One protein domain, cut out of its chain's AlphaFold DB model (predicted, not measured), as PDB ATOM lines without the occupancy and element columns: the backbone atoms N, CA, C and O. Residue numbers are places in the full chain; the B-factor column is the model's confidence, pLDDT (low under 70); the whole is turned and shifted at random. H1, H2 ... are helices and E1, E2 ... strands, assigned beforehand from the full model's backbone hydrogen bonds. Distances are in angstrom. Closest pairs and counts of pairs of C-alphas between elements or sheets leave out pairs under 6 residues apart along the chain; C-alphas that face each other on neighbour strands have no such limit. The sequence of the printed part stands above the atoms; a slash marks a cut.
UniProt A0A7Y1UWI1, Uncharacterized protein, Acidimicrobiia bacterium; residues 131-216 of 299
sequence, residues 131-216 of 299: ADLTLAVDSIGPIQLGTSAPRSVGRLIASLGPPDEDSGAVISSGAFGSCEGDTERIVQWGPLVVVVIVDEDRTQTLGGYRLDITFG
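This is residues 131 to 216 of the 299 residues of an uncharacterized protein of Acidimicrobiia bacterium (UniProt A0A7Y1UWI1). A twisted four-stranded sheet has one helix, H1, over one face, making two layers; the unnamed residues 131 to 148 precede H1. The 86 printed residues, under half in named elements, give H1, E1, E2, E3, E4 in order, a mixed class. The antiparallel sheet runs E1 - E2 - E3 - E4. The whole is compact, radius of gyration of the C-alphas 12.0 A, spans 35 by 26 by 24 A.

H1, residues 149 to 160, begins at C-alpha (42.024, 23.526, 10.865) and measures 15.5 A. E1 is residues 165 to 171, 16.6 A; E2 183 to 189, 20.7 A; E3 192 to 198, 19.4 A. E4, 204 to 212, 23.0 A, bends by 51 degrees at residue 207 and ends at C-alpha (43.553, 41.852, 1.521).

The strands form a meander of hairpins, each strand the antiparallel neighbour of the one before. Within hydrogen-bond range are N 167 and O 186, 2.9 A, N 185 and O 196, 2.8 A, and N 193 and O 210, 2.8 A. H1, with every O i to N i+4 pair within range, has a height over the sheet of 9.5 A; its closest C-alphas to E4 are Ala 149 and Thr 205, 4.6 A.

The printed part has no cut; E1 to E2 is a long link. No printed residue is under 70 in pLDDT.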
ATOM      1  N   ALA A 131      49.811  28.470  -7.758       96.31
ATOM      2  CA  ALA A 131      48.880  28.520  -8.888       96.31
ATOM      3  C   ALA A 131      47.635  27.618  -8.722       96.31
ATOM      4  O   ALA A 131      46.611  27.872  -9.354       96.31
ATOM      5  N   ASP A 132      47.714  26.589  -7.873       97.94
ATOM      6  CA  ASP A 132      46.613  25.671  -7.569       97.94
ATOM      7  C   ASP A 132      45.840  26.078  -6.294       97.94
ATOM      8  O   ASP A 132      44.778  25.515  -6.023       97.94
ATOM      9  N   LEU A 133      46.323  27.057  -5.513       98.25
ATOM     10  CA  LEU A 133      45.654  27.616  -4.324       98.25
ATOM     11  C   LEU A 133      44.587  28.657  -4.710       98.25
ATOM     12  O   LEU A 133      44.551  29.773  -4.205       98.25
ATOM     13  N   THR A 134      43.710  28.287  -5.635       98.44
ATOM     14  CA  THR A 134      42.689  29.192  -6.176       98.44
ATOM     15  C   THR A 134      41.581  29.507  -5.171       98.44
ATOM     16  O   THR A 134      41.065  28.620  -4.504       98.44
ATOM     17  N   LEU A 135      41.175  30.768  -5.062       98.56
ATOM     18  CA  LEU A 135      40.139  31.194  -4.120       98.56
ATOM     19  C   LEU A 135      38.730  30.864  -4.642       98.56
ATOM     20  O   LEU A 135      38.392  31.157  -5.796       98.56
ATOM     21  N   ALA A 136      37.896  30.279  -3.789       98.06
ATOM     22  CA  ALA A 136      36.505  29.955  -4.078       98.06
ATOM     23  C   ALA A 136      35.619  30.158  -2.840       98.06
ATOM     24  O   ALA A 136      36.098  30.233  -1.717       98.06
ATOM     25  N   VAL A 137      34.301  30.187  -3.045       97.31
ATOM     26  CA  VAL A 137      33.277  30.442  -2.006       97.31
ATOM     27  C   VAL A 137      33.474  29.614  -0.728       97.31
ATOM     28  O   VAL A 137      33.154  30.050   0.382       97.31
ATOM     29  N   ASP A 138      33.951  28.388  -0.895       97.06
ATOM     30  CA  ASP A 138      34.090  27.378   0.140       97.06
ATOM     31  C   ASP A 138      35.467  26.698   0.140       97.06
ATOM     32  O   ASP A 138      35.644  25.705   0.850       97.06
ATOM     33  N   SER A 139      36.466  27.221  -0.581       98.19
ATOM     34  CA  SER A 139      37.806  26.622  -0.595       98.19
ATOM     35  C   SER A 139      38.951  27.577  -0.961       98.19
ATOM     36  O   SER A 139      38.761  28.643  -1.543       98.19
ATOM     37  N   ILE A 140      40.170  27.145  -0.626       98.50
ATOM     38  CA  ILE A 140      41.441  27.650  -1.159       98.50
ATOM     39  C   ILE A 140      42.103  26.482  -1.898       98.50
ATOM     40  O   ILE A 140      42.743  25.608  -1.304       98.50
ATOM     41  N   GLY A 141      41.886  26.410  -3.205       98.00
ATOM     42  CA  GLY A 141      42.287  25.300  -4.052       98.00
ATOM     43  C   GLY A 141      41.687  23.988  -3.537       98.00
ATOM     44  O   GLY A 141      40.469  23.881  -3.386       98.00
ATOM     45  N   PRO A 142      42.511  22.975  -3.212       97.94
ATOM     46  CA  PRO A 142      42.040  21.702  -2.670       97.94
ATOM     47  C   PRO A 142      41.794  21.731  -1.146       97.94
ATOM     48  O   PRO A 142      41.662  20.663  -0.537       97.94
ATOM     49  N   ILE A 143      41.830  22.901  -0.500       98.50
ATOM     50  CA  ILE A 143      41.638  23.070   0.947       98.50
ATOM     51  C   ILE A 143      40.233  23.612   1.191       98.50
ATOM     52  O   ILE A 143      39.950  24.770   0.917       98.50
ATOM     53  N   GLN A 144      39.353  22.763   1.710       98.31
ATOM     54  CA  GLN A 144      37.937  23.075   1.887       98.31
ATOM     55  C   GLN A 144      37.677  23.800   3.220       98.31
ATOM     56  O   GLN A 144      38.187  23.378   4.264       98.31
ATOM     57  N   LEU A 145      36.846  24.842   3.212       98.06
ATOM     58  CA  LEU A 145      36.289  25.451   4.425       98.06
ATOM     59  C   LEU A 145      35.367  24.457   5.159       98.06
ATOM     60  O   LEU A 145      34.862  23.498   4.578       98.06
ATOM     61  N   GLY A 146      35.172  24.637   6.462       97.38
ATOM     62  CA  GLY A 146      34.426  23.701   7.309       97.38
ATOM     63  C   GLY A 146      35.184  22.412   7.645       97.38
ATOM     64  O   GLY A 146      34.637  21.512   8.275       97.38
ATOM     65  N   THR A 147      36.450  22.291   7.234       97.75
ATOM     66  CA  THR A 147      37.293  21.141   7.582       97.75
ATOM     67  C   THR A 147      38.234  21.452   8.743       97.75
ATOM     68  O   THR A 147      38.479  22.605   9.085       97.75
ATOM     69  N   SER A 148      38.785  20.396   9.352       97.75
ATOM     70  CA  SER A 148      39.715  20.487  10.482       97.75
ATOM     71  C   SER A 148      40.878  21.450  10.204       97.75
ATOM     72  O   SER A 148      41.701  21.199   9.317       97.75
ATOM     73  N   ALA A 149      40.986  22.511  11.005       98.00
ATOM     74  CA  ALA A 149      42.024  23.526  10.865       98.00
ATOM     75  C   ALA A 149      43.447  22.954  10.992       98.00
ATOM     76  O   ALA A 149      44.258  23.278  10.129       98.00
ATOM     77  N   PRO A 150      43.777  22.024  11.918       98.19
ATOM     78  CA  PRO A 150      45.102  21.396  11.944       98.19
ATOM     79  C   PRO A 150      45.535  20.759  10.618       98.19
ATOM     80  O   PRO A 150      46.714  20.790  10.266       98.19
ATOM     81  N   ARG A 151      44.584  20.201   9.857       97.88
ATOM     82  CA  ARG A 151      44.855  19.646   8.526       97.88
ATOM     83  C   ARG A 151      44.960  20.749   7.475       97.88
ATOM     84  O   ARG A 151      45.878  20.724   6.662       97.88
ATOM     85  N   SER A 152      44.017  21.681   7.471       98.44
ATOM     86  CA  SER A 152      43.887  22.693   6.422       98.44
ATOM     87  C   SER A 152      44.948  23.785   6.534       98.44
ATOM     88  O   SER A 152      45.678  24.024   5.575       98.44
ATOM     89  N   VAL A 153      45.130  24.345   7.729       98.56
ATOM     90  CA  VAL A 153      46.219  25.278   8.043       98.56
ATOM     91  C   VAL A 153      47.570  24.580   7.915       98.56
ATOM     92  O   VAL A 153      48.472  25.121   7.289       98.56
ATOM     93  N   GLY A 154      47.707  23.338   8.389       98.50
ATOM     94  CA  GLY A 154      48.948  22.580   8.205       98.50
ATOM     95  C   GLY A 154      49.335  22.400   6.731       98.50
ATOM     96  O   GLY A 154      50.520  22.456   6.392       98.50
ATOM     97  N   ARG A 155      48.357  22.257   5.831       98.56
ATOM     98  CA  ARG A 155      48.607  22.187   4.386       98.56
ATOM     99  C   ARG A 155      48.964  23.541   3.776       98.56
ATOM    100  O   ARG A 155      49.808  23.577   2.880       98.56
ATOM    101  N   LEU A 156      48.386  24.636   4.269       98.62
ATOM    102  CA  LEU A 156      48.826  25.989   3.913       98.62
ATOM    103  C   LEU A 156      50.272  26.219   4.353       98.62
ATOM    104  O   LEU A 156      51.079  26.615   3.523       98.62
ATOM    105  N   ILE A 157      50.643  25.833   5.580       98.62
ATOM    106  CA  ILE A 157      52.029  25.935   6.066       98.62
ATOM    107  C   ILE A 157      52.983  25.113   5.192       98.62
ATOM    108  O   ILE A 157      54.072  25.568   4.850       98.62
ATOM    109  N   ALA A 158      52.583  23.904   4.786       98.50
ATOM    110  CA  ALA A 158      53.389  23.092   3.877       98.50
ATOM    111  C   ALA A 158      53.597  23.770   2.507       98.50
ATOM    112  O   ALA A 158      54.635  23.556   1.884       98.50
ATOM    113  N   SER A 159      52.626  24.562   2.044       98.31
ATOM    114  CA  SER A 159      52.603  25.179   0.709       98.31
ATOM    115  C   SER A 159      53.265  26.560   0.668       98.31
ATOM    116  O   SER A 159      53.985  26.863  -0.278       98.31
ATOM    117  N   LEU A 160      53.020  27.382   1.690       97.94
ATOM    118  CA  LEU A 160      53.399  28.795   1.764       97.94
ATOM    119  C   LEU A 160      54.568  29.051   2.727       97.94
ATOM    120  O   LEU A 160      55.182  30.111   2.671       97.94
ATOM    121  N   GLY A 161      54.907  28.082   3.584       98.19
ATOM    122  CA  GLY A 161      55.849  28.269   4.686       98.19
ATOM    123  C   GLY A 161      55.155  28.649   6.004       98.19
ATOM    124  O   GLY A 161      53.924  28.632   6.086       98.19
ATOM    125  N   PRO A 162      55.923  28.931   7.073       97.94
ATOM    126  CA  PRO A 162      55.349  29.381   8.342       97.94
ATOM    127  C   PRO A 162      54.531  30.671   8.145       97.94
ATOM    128  O   PRO A 162      54.881  31.455   7.265       97.94
ATOM    129  N   PRO A 163      53.454  30.876   8.925       98.12
ATOM    130  CA  PRO A 163      52.717  32.133   8.889       98.12
ATOM    131  C   PRO A 163      53.581  33.281   9.412       98.12
ATOM    132  O   PRO A 163      54.451  33.073  10.263       98.12
ATOM    133  N   ASP A 164      53.317  34.481   8.906       97.56
ATOM    134  CA  ASP A 164      53.932  35.718   9.387       97.56
ATOM    135  C   ASP A 164      53.372  36.094  10.763       97.56
ATOM    136  O   ASP A 164      54.120  36.497  11.654       97.56
ATOM    137  N   GLU A 165      52.062  35.894  10.953       97.06
ATOM    138  CA  GLU A 165      51.360  36.141  12.211       97.06
ATOM    139  C   GLU A 165      50.356  35.024  12.529       97.06
ATOM    140  O   GLU A 165      49.732  34.427  11.647       97.06
ATOM    141  N   ASP A 166      50.195  34.753  13.821       97.38
ATOM    142  CA  ASP A 166      49.183  33.857  14.369       97.38
ATOM    143  C   ASP A 166      48.669  34.460  15.680       97.38
ATOM    144  O   ASP A 166      49.434  34.634  16.632       97.38
ATOM    145  N   SER A 167      47.384  34.805  15.730       96.50
ATOM    146  CA  SER A 167      46.792  35.470  16.895       96.50
ATOM    147  C   SER A 167      46.665  34.560  18.120       96.50
ATOM    148  O   SER A 167      46.355  35.043  19.209       96.50
ATOM    149  N   GLY A 168      46.802  33.241  17.947       96.00
ATOM    150  CA  GLY A 168      46.274  32.272  18.902       96.00
ATOM    151  C   GLY A 168      44.749  32.381  19.036       96.00
ATOM    152  O   GLY A 168      44.079  32.999  18.207       96.00
ATOM    153  N   ALA A 169      44.187  31.762  20.076       95.50
ATOM    154  CA  ALA A 169      42.758  31.855  20.369       95.50
ATOM    155  C   ALA A 169      42.401  33.231  20.953       95.50
ATOM    156  O   ALA A 169      42.844  33.578  22.053       95.50
ATOM    157  N   VAL A 170      41.556  33.977  20.253       95.50
ATOM    158  CA  VAL A 170      41.045  35.291  20.653       95.50
ATOM    159  C   VAL A 170      39.521  35.308  20.601       95.50
ATOM    160  O   VAL A 170      38.902  34.496  19.918       95.50
ATOM    161  N   ILE A 171      38.898  36.225  21.342       95.81
ATOM    162  CA  ILE A 171      37.455  36.453  21.223       95.81
ATOM    163  C   ILE A 171      37.207  37.289  19.975       95.81
ATOM    164  O   ILE A 171      37.788  38.366  19.827       95.81
ATOM    165  N   SER A 172      36.335  36.793  19.107       95.56
ATOM    166  CA  SER A 172      35.945  37.453  17.875       95.56
ATOM    167  C   SER A 172      35.219  38.767  18.152       95.56
ATOM    168  O   SER A 172      34.274  38.826  18.945       95.56
ATOM    169  N   SER A 173      35.632  39.811  17.436       94.69
ATOM    170  CA  SER A 173      34.894  41.071  17.306       94.69
ATOM    171  C   SER A 173      33.910  41.071  16.130       94.69
ATOM    172  O   SER A 173      33.262  42.082  15.880       94.69
ATOM    173  N   GLY A 174      33.839  39.980  15.365       93.81
ATOM    174  CA  GLY A 174      33.117  39.889  14.096       93.81
ATOM    175  C   GLY A 174      33.877  40.438  12.884       93.81
ATOM    176  O   GLY A 174      33.461  40.192  11.754       93.81
ATOM    177  N   ALA A 175      35.019  41.109  13.081       93.00
ATOM    178  CA  ALA A 175      35.759  41.786  12.007       93.00
ATOM    179  C   ALA A 175      36.218  40.847  10.874       93.00
ATOM    180  O   ALA A 175      36.327  41.258   9.722       93.00
ATOM    181  N   PHE A 176      36.452  39.568  11.180       94.31
ATOM    182  CA  PHE A 176      36.868  38.565  10.198       94.31
ATOM    183  C   PHE A 176      35.716  37.680   9.694       94.31
ATOM    184  O   PHE A 176      35.944  36.760   8.903       94.31
ATOM    185  N   GLY A 177      34.467  37.980  10.061       92.25
ATOM    186  CA  GLY A 177      33.264  37.258   9.628       92.25
ATOM    187  C   GLY A 177      32.910  36.024  10.463       92.25
ATOM    188  O   GLY A 177      32.038  35.248  10.076       92.25
ATOM    189  N   SER A 178      33.582  35.796  11.587       95.12
ATOM    190  CA  SER A 178      33.107  34.900  12.651       95.12
ATOM    191  C   SER A 178      32.013  35.596  13.481       95.12
ATOM    192  O   SER A 178      31.805  36.801  13.343       95.12
ATOM    193  N   CYS A 179      31.256  34.862  14.304       95.81
ATOM    194  CA  CYS A 179      30.240  35.512  15.135       95.81
ATOM    195  C   CYS A 179      30.900  36.268  16.296       95.81
ATOM    196  O   CYS A 179      31.780  35.735  16.970       95.81
ATOM    197  N   GLU A 180      30.450  37.498  16.555       95.56
ATOM    198  CA  GLU A 180      30.935  38.292  17.687       95.56
ATOM    199  C   GLU A 180      30.731  37.532  19.008       95.56
ATOM    200  O   GLU A 180      29.635  37.050  19.307       95.56
ATOM    201  N   GLY A 181      31.794  37.440  19.809       94.44
ATOM    202  CA  GLY A 181      31.800  36.714  21.079       94.44
ATOM    203  C   GLY A 181      32.221  35.244  20.987       94.44
ATOM    204  O   GLY A 181      32.557  34.672  22.027       94.44
ATOM    205  N   ASP A 182      32.275  34.653  19.789       94.81
ATOM    206  CA  ASP A 182      32.861  33.322  19.593       94.81
ATOM    207  C   ASP A 182      34.387  33.370  19.745       94.81
ATOM    208  O   ASP A 182      35.003  34.438  19.756       94.81
ATOM    209  N   THR A 183      35.024  32.205  19.870       95.88
ATOM    210  CA  THR A 183      36.490  32.119  19.846       95.88
ATOM    211  C   THR A 183      36.970  31.867  18.421       95.88
ATOM    212  O   THR A 183      36.510  30.947  17.746       95.88
ATOM    213  N   GLU A 184      37.931  32.664  17.969       96.44
ATOM    214  CA  GLU A 184      38.576  32.508  16.670       96.44
ATOM    215  C   GLU A 184      40.102  32.509  16.790       96.44
ATOM    216  O   GLU A 184      40.670  32.868  17.822       96.44
ATOM    217  N   ARG A 185      40.774  32.087  15.724       97.50
ATOM    218  CA  ARG A 185      42.222  32.198  15.552       97.50
ATOM    219  C   ARG A 185      42.513  32.667  14.134       97.50
ATOM    220  O   ARG A 185      42.025  32.082  13.168       97.50
ATOM    221  N   ILE A 186      43.301  33.724  14.024       97.94
ATOM    222  CA  ILE A 186      43.648  34.391  12.775       97.94
ATOM    223  C   ILE A 186      45.082  34.014  12.426       97.94
ATOM    224  O   ILE A 186      45.986  34.202  13.239       97.94
ATOM    225  N   VAL A 187      45.285  33.451  11.234       98.50
ATOM    226  CA  VAL A 187      46.605  33.013  10.754       98.50
ATOM    227  C   VAL A 187      46.899  33.689   9.419       98.50
ATOM    228  O   VAL A 187      46.060  33.648   8.517       98.50
ATOM    229  N   GLN A 188      48.070  34.309   9.285       98.44
ATOM    230  CA  GLN A 188      48.372  35.240   8.194       98.44
ATOM    231  C   GLN A 188      49.651  34.881   7.422       98.44
ATOM    232  O   GLN A 188      50.661  34.504   8.012       98.44
ATOM    233  N   TRP A 189      49.611  35.068   6.100       98.31
ATOM    234  CA  TRP A 189      50.739  35.050   5.161       98.31
ATOM    235  C   TRP A 189      50.622  36.252   4.213       98.31
ATOM    236  O   TRP A 189      49.881  36.203   3.223       98.31
ATOM    237  N   GLY A 190      51.336  37.338   4.495       97.19
ATOM    238  CA  GLY A 190      51.215  38.614   3.791       97.19
ATOM    239  C   GLY A 190      49.747  39.070   3.704       97.19
ATOM    240  O   GLY A 190      49.101  39.172   4.745       97.19
ATOM    241  N   PRO A 191      49.190  39.327   2.502       98.00
ATOM    242  CA  PRO A 191      47.786  39.687   2.322       98.00
ATOM    243  C   PRO A 191      46.786  38.552   2.587       98.00
ATOM    244  O   PRO A 191      45.595  38.823   2.696       98.00
ATOM    245  N   LEU A 192      47.207  37.282   2.650       98.62
ATOM    246  CA  LEU A 192      46.290  36.171   2.918       98.62
ATOM    247  C   LEU A 192      46.130  35.971   4.424       98.62
ATOM    248  O   LEU A 192      47.064  35.565   5.106       98.62
ATOM    249  N   VAL A 193      44.909  36.127   4.907       98.56
ATOM    250  CA  VAL A 193      44.473  35.775   6.254       98.56
ATOM    251  C   VAL A 193      43.483  34.619   6.171       98.56
ATOM    252  O   VAL A 193      42.563  34.629   5.353       98.56
ATOM    253  N   VAL A 194      43.635  33.621   7.036       98.50
ATOM    254  CA  VAL A 194      42.633  32.571   7.235       98.50
ATOM    255  C   VAL A 194      42.041  32.647   8.632       98.50
ATOM    256  O   VAL A 194      42.732  32.933   9.609       98.50
ATOM    257  N   VAL A 195      40.745  32.369   8.705       98.31
ATOM    258  CA  VAL A 195      39.940  32.466   9.921       98.31
ATOM    259  C   VAL A 195      39.635  31.060  10.400       98.31
ATOM    260  O   VAL A 195      39.002  30.274   9.688       98.31
ATOM    261  N   VAL A 196      40.091  30.726  11.599       98.25
ATOM    262  CA  VAL A 196      39.808  29.456  12.265       98.25
ATOM    263  C   VAL A 196      38.763  29.694  13.345       98.25
ATOM    264  O   VAL A 196      38.975  30.509  14.234       98.25
ATOM    265  N   ILE A 197      37.658  28.958  13.287       97.25
ATOM    266  CA  ILE A 197      36.650  28.924  14.348       97.25
ATOM    267  C   ILE A 197      37.099  27.913  15.397       97.25
ATOM    268  O   ILE A 197      37.511  26.800  15.045       97.25
ATOM    269  N   VAL A 198      37.052  28.311  16.666       96.44
ATOM    270  CA  VAL A 198      37.406  27.474  17.812       96.44
ATOM    271  C   VAL A 198      36.149  27.230  18.639       96.44
ATOM    272  O   VAL A 198      35.651  28.131  19.312       96.44
ATOM    273  N   ASP A 199      35.655  25.998  18.608       94.44
ATOM    274  CA  ASP A 199      34.473  25.584  19.360       94.44
ATOM    275  C   ASP A 199      34.773  25.431  20.865       94.44
ATOM    276  O   ASP A 199      35.929  25.322  21.291       94.44
ATOM    277  N   GLU A 200      33.732  25.360  21.704       92.12
ATOM    278  CA  GLU A 200      33.871  25.196  23.164       92.12
ATOM    279  C   GLU A 200      34.646  23.925  23.562       92.12
ATOM    280  O   GLU A 200      35.355  23.895  24.574       92.12
ATOM    281  N   ASP A 201      34.537  22.865  22.754       93.19
ATOM    282  CA  ASP A 201      35.262  21.605  22.937       93.19
ATOM    283  C   ASP A 201      36.715  21.657  22.425       93.19
ATOM    284  O   ASP A 201      37.445  20.663  22.508       93.19
ATOM    285  N   ARG A 202      37.154  22.838  21.967       93.12
ATOM    286  CA  ARG A 202      38.461  23.140  21.368       93.12
ATOM    287  C   ARG A 202      38.690  22.482  20.012       93.12
ATOM    288  O   ARG A 202      39.840  22.404  19.556       93.12
ATOM    289  N   THR A 203      37.635  22.014  19.356       95.44
ATOM    290  CA  THR A 203      37.697  21.687  17.935       95.44
ATOM    291  C   THR A 203      37.997  22.962  17.153       95.44
ATOM    292  O   THR A 203      37.516  24.042  17.476       95.44
ATOM    293  N   GLN A 204      38.880  22.844  16.163       97.06
ATOM    294  CA  GLN A 204      39.302  23.965  15.332       97.06
ATOM    295  C   GLN A 204      38.926  23.675  13.882       97.06
ATOM    296  O   GLN A 204      39.372  22.666  13.314       97.06
ATOM    297  N   THR A 205      38.158  24.575  13.282       97.88
ATOM    298  CA  THR A 205      37.600  24.445  11.933       97.88
ATOM    299  C   THR A 205      38.026  25.633  11.081       97.88
ATOM    300  O   THR A 205      37.963  26.773  11.528       97.88
ATOM    301  N   LEU A 206      38.474  25.393   9.847       98.38
ATOM    302  CA  LEU A 206      38.780  26.475   8.911       98.38
ATOM    303  C   LEU A 206      37.468  27.132   8.455       98.38
ATOM    304  O   LEU A 206      36.740  26.542   7.662       98.38
ATOM    305  N   GLY A 207      37.156  28.321   8.964       97.88
ATOM    306  CA  GLY A 207      35.885  29.006   8.727       97.88
ATOM    307  C   GLY A 207      35.869  29.877   7.474       97.88
ATOM    308  O   GLY A 207      34.850  29.953   6.795       97.88
ATOM    309  N   GLY A 208      36.985  30.518   7.135       98.12
ATOM    310  CA  GLY A 208      37.022  31.452   6.010       98.12
ATOM    311  C   GLY A 208      38.412  31.963   5.675       98.12
ATOM    312  O   GLY A 208      39.404  31.565   6.290       98.12
ATOM    313  N   TYR A 209      38.470  32.856   4.692       98.56
ATOM    314  CA  TYR A 209      39.680  33.573   4.312       98.56
ATOM    315  C   TYR A 209      39.389  35.019   3.911       98.56
ATOM    316  O   TYR A 209      38.295  35.363   3.452       98.56
ATOM    317  N   ARG A 210      40.420  35.850   4.038       98.19
ATOM    318  CA  ARG A 210      40.503  37.209   3.516       98.19
ATOM    319  C   ARG A 210      41.813  37.315   2.746       98.19
ATOM    320  O   ARG A 210      42.864  37.071   3.319       98.19
ATOM    321  N   LEU A 211      41.771  37.646   1.464       98.38
ATOM    322  CA  LEU A 211      42.951  38.123   0.752       98.38
ATOM    323  C   LEU A 211      42.831  39.644   0.691       98.38
ATOM    324  O   LEU A 211      41.926  40.119   0.026       98.38
ATOM    325  N   ASP A 212      43.667  40.395   1.399       97.69
ATOM    326  CA  ASP A 212      43.553  41.852   1.521       97.69
ATOM    327  C   ASP A 212      44.922  42.524   1.495       97.69
ATOM    328  O   ASP A 212      45.830  42.156   2.245       97.69
ATOM    329  N   ILE A 213      45.073  43.545   0.658       96.69
ATOM    330  CA  ILE A 213      46.347  44.242   0.520       96.69
ATOM    331  C   ILE A 213      46.833  44.918   1.808       96.69
ATOM    332  O   ILE A 213      48.044  45.051   2.010       96.69
ATOM    333  N   THR A 214      45.929  45.319   2.694       95.06
ATOM    334  CA  THR A 214      46.267  46.015   3.940       95.06
ATOM    335  C   THR A 214      47.090  45.157   4.904       95.06
ATOM    336  O   THR A 214      47.828  45.715   5.716       95.06
ATOM    337  N   PHE A 215      47.050  43.825   4.776       92.56
ATOM    338  CA  PHE A 215      47.788  42.906   5.647       92.56
ATOM    339  C   PHE A 215      49.236  42.640   5.201       92.56
ATOM    340  O   PHE A 215      50.058  42.233   6.016       92.56
ATOM    341  N   GLY A 216      49.605  42.883   3.937       88.56
ATOM    342  CA  GLY A 216      50.964  42.545   3.475       88.56
ATOM    343  C   GLY A 216      51.450  43.167   2.171       88.56
ATOM    344  O   GLY A 216      52.577  42.894   1.760       88.56
TER     345      GLY A 216